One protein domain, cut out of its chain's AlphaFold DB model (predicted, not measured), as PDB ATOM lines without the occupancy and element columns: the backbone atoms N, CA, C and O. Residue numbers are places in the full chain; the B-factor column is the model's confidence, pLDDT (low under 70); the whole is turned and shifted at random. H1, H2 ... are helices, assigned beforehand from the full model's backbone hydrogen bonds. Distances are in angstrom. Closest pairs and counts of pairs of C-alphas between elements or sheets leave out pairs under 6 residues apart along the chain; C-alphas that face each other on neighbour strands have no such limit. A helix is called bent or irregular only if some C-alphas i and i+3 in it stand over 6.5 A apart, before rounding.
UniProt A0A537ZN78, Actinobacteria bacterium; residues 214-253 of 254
ATOM      1  N   GLU A 214      23.341  37.886 -15.401       92.88
ATOM      2  CA  GLU A 214      22.644  36.757 -16.017       92.88
ATOM      3  C   GLU A 214      23.625  35.753 -16.637       92.88
ATOM      4  O   GLU A 214      23.498  34.549 -16.411       92.88
ATOM      5  N   ALA A 215      24.656  36.233 -17.343       88.62
ATOM      6  CA  ALA A 215      25.708  35.382 -17.897       88.62
ATOM      7  C   ALA A 215      26.478  34.649 -16.788       88.62
ATOM      8  O   ALA A 215      26.709  33.440 -16.884       88.62
ATOM      9  N   HIS A 216      26.788  35.353 -15.694       89.56
ATOM     10  CA  HIS A 216      27.394  34.771 -14.497       89.56
ATOM     11  C   HIS A 216      26.504  33.668 -13.893       89.56
ATOM     12  O   HIS A 216      26.974  32.563 -13.604       89.56
ATOM     13  N   ALA A 217      25.207  33.934 -13.717       90.69
ATOM     14  CA  ALA A 217      24.264  32.961 -13.167       90.69
ATOM     15  C   ALA A 217      24.125  31.726 -14.072       90.69
ATOM     16  O   ALA A 217      24.146  30.590 -13.590       90.69
ATOM     17  N   ARG A 218      24.048  31.941 -15.390       91.31
ATOM     18  CA  ARG A 218      23.977  30.874 -16.392       91.31
ATOM     19  C   ARG A 218      25.231  30.001 -16.377       91.31
ATOM     20  O   ARG A 218      25.103  28.779 -16.404       91.31
ATOM     21  N   TYR A 219      26.418  30.596 -16.271       88.44
ATOM     22  CA  TYR A 219      27.681  29.864 -16.146       88.44
ATOM     23  C   TYR A 219      27.676  28.914 -14.936       88.44
ATOM     24  O   TYR A 219      27.911  27.712 -15.078       88.44
ATOM     25  N   TRP A 220      27.305  29.408 -13.750       89.06
ATOM     26  CA  TRP A 220      27.236  28.568 -12.545       89.06
ATOM     27  C   TRP A 220      26.089  27.552 -12.545       89.06
ATOM     28  O   TRP A 220      26.178  26.513 -11.874       89.06
ATOM     29  N   ALA A 221      25.009  27.825 -13.279       90.88
ATOM     30  CA  ALA A 221      23.945  26.857 -13.515       90.88
ATOM     31  C   ALA A 221      24.442  25.694 -14.388       90.88
ATOM     32  O   ALA A 221      24.227  24.537 -14.024       90.88
ATOM     33  N   LEU A 222      25.176  25.987 -15.468       88.38
ATOM     34  CA  LEU A 222      25.773  24.980 -16.353       88.38
ATOM     35  C   LEU A 222      26.814  24.124 -15.625       88.38
ATOM     36  O   LEU A 222      26.740  22.897 -15.681       88.38
ATOM     37  N   LEU A 223      27.717  24.738 -14.855       87.12
ATOM     38  CA  LEU A 223      28.645  23.982 -14.007       87.12
ATOM     39  C   LEU A 223      27.917  23.130 -12.963       87.12
ATOM     40  O   LEU A 223      28.365  22.035 -12.630       87.12
ATOM     41  N   GLY A 224      26.779  23.611 -12.453       87.81
ATOM     42  CA  GLY A 224      25.899  22.837 -11.580       87.81
ATOM     43  C   GLY A 224      25.346  21.590 -12.268       87.81
ATOM     44  O   GLY A 224      25.434  20.504 -11.703       87.81
ATOM     45  N   ALA A 225      24.835  21.731 -13.493       87.56
ATOM     46  CA  ALA A 225      24.330  20.612 -14.290       87.56
ATOM     47  C   ALA A 225      25.427  19.578 -14.606       87.56
ATOM     48  O   ALA A 225      25.173  18.373 -14.592       87.56
ATOM     49  N   LEU A 226      26.663  20.042 -14.812       83.56
ATOM     50  CA  LEU A 226      27.845  19.202 -15.027       83.56
ATOM     51  C   LEU A 226      28.458  18.649 -13.729       83.56
ATOM     52  O   LEU A 226      29.470  17.960 -13.785       83.56
ATOM     53  N   HIS A 227      27.865  18.932 -12.560       85.25
ATOM     54  CA  HIS A 227      28.391  18.552 -11.241       85.25
ATOM     55  C   HIS A 227      29.836  19.036 -10.985       85.25
ATOM     56  O   HIS A 227      30.564  18.460 -10.180       85.25
ATOM     57  N   ALA A 228      30.237  20.134 -11.628       87.81
ATOM     58  CA  ALA A 228      31.612  20.629 -11.692       87.81
ATOM     59  C   ALA A 228      31.811  21.959 -10.936       87.81
ATOM     60  O   ALA A 228      32.709  22.738 -11.239       87.81
ATOM     61  N   ARG A 229      30.962  22.257  -9.940       83.06
ATOM     62  CA  ARG A 229      31.056  23.510  -9.162       83.06
ATOM     63  C   ARG A 229      32.312  23.612  -8.290       83.06
ATOM     64  O   ARG A 229      32.729  24.722  -7.991       83.06
ATOM     65  N   GLY A 230      32.864  22.481  -7.841       84.12
ATOM     66  CA  GLY A 230      34.058  22.445  -6.984       84.12
ATOM     67  C   GLY A 230      35.368  22.466  -7.771       84.12
ATOM     68  O   GLY A 230      36.296  23.173  -7.397       84.12
ATOM     69  N   ASP A 231      35.420  21.718  -8.872       85.69
ATOM     70  CA  ASP A 231      36.527  21.727  -9.824       85.69
ATOM     71  C   ASP A 231      35.955  21.743 -11.252       85.69
ATOM     72  O   ASP A 231      35.493  20.707 -11.740       85.69
ATOM     73  N   PRO A 232      35.925  22.913 -11.915       86.62
ATOM     74  CA  PRO A 232      35.393  23.031 -13.265       86.62
ATOM     75  C   PRO A 232      36.369  22.529 -14.336       86.62
ATOM     76  O   PRO A 232      35.949  22.322 -15.473       86.62
ATOM     77  N   VAL A 233      37.656  22.328 -14.010       85.62
ATOM     78  CA  VAL A 233      38.711  22.097 -15.010       85.62
ATOM     79  C   VAL A 233      38.454  20.845 -15.858       85.62
ATOM     80  O   VAL A 233      38.463  20.971 -17.083       85.62
ATOM     81  N   PRO A 234      38.158  19.660 -15.285       85.50
ATOM     82  CA  PRO A 234      37.940  18.458 -16.089       85.50
ATOM     83  C   PRO A 234      36.718  18.573 -17.007       85.50
ATOM     84  O   PRO A 234      36.752  18.123 -18.149       85.50
ATOM     85  N   ALA A 235      35.645  19.204 -16.522       86.44
ATOM     86  CA  ALA A 235      34.408  19.363 -17.279       86.44
ATOM     87  C   ALA A 235      34.572  20.350 -18.442       86.44
ATOM     88  O   ALA A 235      34.078  20.098 -19.539       86.44
ATOM     89  N   VAL A 236      35.287  21.455 -18.213       85.62
ATOM     90  CA  VAL A 236      35.589  22.442 -19.256       85.62
ATOM     91  C   VAL A 236      36.519  21.847 -20.311       85.62
ATOM     92  O   VAL A 236      36.247  22.007 -21.497       85.62
ATOM     93  N   LEU A 237      37.569  21.123 -19.905       84.94
ATOM     94  CA  LEU A 237      38.477  20.458 -20.847       84.94
ATOM     95  C   LEU A 237      37.731  19.468 -21.743       84.94
ATOM     96  O   LEU A 237      37.822  19.572 -22.959       84.94
ATOM     97  N   HIS A 238      36.917  18.592 -21.155       83.88
ATOM     98  CA  HIS A 238      36.117  17.638 -21.920       83.88
ATOM     99  C   HIS A 238      35.132  18.337 -22.872       83.88
ATOM    100  O   HIS A 238      34.925  17.898 -24.000       83.88
ATOM    101  N   ALA A 239      34.502  19.434 -22.441       83.69
ATOM    102  CA  ALA A 239      33.600  20.195 -23.304       83.69
ATOM    103  C   ALA A 239      34.336  20.813 -24.508       83.69
ATOM    104  O   ALA A 239      33.804  20.805 -25.618       83.69
ATOM    105  N   LEU A 240      35.555  21.316 -24.296       85.31
ATOM    106  CA  LEU A 240      36.405  21.853 -25.359       85.31
ATOM    107  C   LEU A 240      36.883  20.759 -26.317       85.31
ATOM    108  O   LEU A 240      36.838  20.972 -27.525       85.31
ATOM    109  N   GLU A 241      37.288  19.595 -25.804       85.69
ATOM    110  CA  GLU A 241      37.666  18.433 -26.621       85.69
ATOM    111  C   GLU A 241      36.516  18.028 -27.550       85.69
ATOM    112  O   GLU A 241      36.690  18.014 -28.768       85.69
ATOM    113  N   CYS A 242      35.307  17.841 -27.007       84.06
ATOM    114  CA  CYS A 242      34.126  17.532 -27.817       84.06
ATOM    115  C   CYS A 242      33.800  18.633 -28.840       84.06
ATOM    116  O   CYS A 242      33.375  18.337 -29.958       84.06
ATOM    117  N   TYR A 243      33.979  19.908 -28.475       85.38
ATOM    118  CA  TYR A 243      33.739  21.018 -29.394       85.38
ATOM    119  C   TYR A 243      34.725  20.994 -30.566       85.38
ATOM    120  O   TYR A 243      34.298  21.056 -31.718       85.38
ATOM    121  N   VAL A 244      36.024  20.837 -30.301       86.00
ATOM    122  CA  VAL A 244      37.058  20.751 -31.345       86.00
ATOM    123  C   VAL A 244      36.838  19.534 -32.242       86.00
ATOM    124  O   VAL A 244      36.914  19.663 -33.464       86.00
ATOM    125  N   GLU A 245      36.503  18.376 -31.671       79.56
ATOM    126  CA  GLU A 245      36.158  17.172 -32.440       79.56
ATOM    127  C   GLU A 245      34.964  17.419 -33.373       79.56
ATOM    128  O   GLU A 245      34.996  17.023 -34.540       79.56
ATOM    129  N   SER A 246      33.943  18.141 -32.898       81.69
ATOM    130  CA  SER A 246      32.777  18.487 -33.718       81.69
ATOM    131  C   SER A 246      33.098  19.472 -34.849       81.69
ATOM    132  O   SER A 246      32.568  19.315 -35.946       81.69
ATOM    133  N   GLN A 247      33.988  20.445 -34.626       77.00
ATOM    134  CA  GLN A 247      34.424  21.390 -35.664       77.00
ATOM    135  C   GLN A 247      35.284  20.692 -36.723       77.00
ATOM    136  O   GLN A 247      35.043  20.842 -37.915       77.00
ATOM    137  N   SER A 248      36.205  19.826 -36.289       67.56
ATOM    138  CA  SER A 248      37.067  19.033 -37.180       67.56
ATOM    139  C   SER A 248      36.256  18.146 -38.132       67.56
ATOM    140  O   SER A 248      36.649  17.911 -39.272       67.56
ATOM    141  N   PHE A 249      35.111  17.645 -37.663       52.50
ATOM    142  CA  PHE A 249      34.180  16.858 -38.468       52.50
ATOM    143  C   PHE A 249      33.444  17.698 -39.527       52.50
ATOM    144  O   PHE A 249      33.178  17.209 -40.628       52.50
ATOM    145  N   LEU A 250      33.136  18.960 -39.210       57.62
ATOM    146  CA  LEU A 250      32.507  19.897 -40.143       57.62
ATOM    147  C   LEU A 250      33.490  20.344 -41.233       57.62
ATOM    148  O   LEU A 250      33.120  20.340 -42.404       57.62
ATOM    149  N   ASP A 251      34.743  20.624 -40.869       54.97
ATOM    150  CA  ASP A 251      35.785  21.046 -41.817       54.97
ATOM    151  C   ASP A 251      36.218  19.921 -42.775       54.97
ATOM    152  O   ASP A 251      36.615  20.188 -43.903       54.97
ATOM    153  N   ALA A 252      36.118  18.652 -42.364       54.00
ATOM    154  CA  ALA A 252      36.425  17.497 -43.217       54.00
ATOM    155  C   ALA A 252      35.294  17.120 -44.200       54.00
ATOM    156  O   ALA A 252      35.486  16.239 -45.040       54.00
ATOM    157  N   SER A 253      34.116  17.739 -44.068       51.56
ATOM    158  CA  SER A 253      32.932  17.474 -44.901       51.56
ATOM    159  C   SER A 253      32.655  18.572 -45.941       51.56
ATOM    160  O   SER A 253      31.667  18.466 -46.670       51.56
TER     161      SER A 253
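AT A GLANCE: This is residues 214 to 253 of the 254 residues of a protein of Actinobacteria bacterium (UniProt A0A537ZN78). Two helices make an open L, with H1 as the shorter arm, H2 as the longer arm and the loop of residues 226 to 232 at the corner. Both arms stick out from that corner: residues 214 to 219 of H1 stand free, and so do residues 237 to 253, of which 237 to 251 belong to H2. The printed part has 40 residues with two named helices, H1 then H2, and no named strand; its class is all helix. The whole is loose, with a radius of gyration of the C-alphas of 12.8 A, and flat, spanning 36 by 22 by 12 A.

IN THESE COORDINATES: H1 runs from Glu 214 to Ala 225, 12 residues and 16.3 A from first to last C-alpha. It begins at C-alpha 214 (22.644, 36.757, -16.017), and y falls along it to C-alpha 225 (24.330, 20.612, -14.290). H2, the longest helix, runs from Val 233 to Asp 251, 19 residues and 27.0 A from first to last C-alpha. It begins at C-alpha 233 (38.711, 22.097, -15.010), and z falls along it to C-alpha 251 (35.785, 21.046, -41.817).

HOW THE PARTS SIT: H1 and H2 are joined by a short link of 7 residues. They are only just apart, with their closest C-alphas 8.1 A from each other. They form no hairpin. In both H1 and H2, every O i to N i+4 pair is within hydrogen-bond range. Neither helix is bent.

THE WHOLE: The two C-alphas farthest apart are those of Gly 230 and Ser 253, at 38.3 A. The C-alphas of Glu 214 and Ser 253, the first and last printed, are 36.2 A apart. The printed part has no cut. Its mean pLDDT is 81.7, and the model's confidence is low, under 70, at residues 248 to 253.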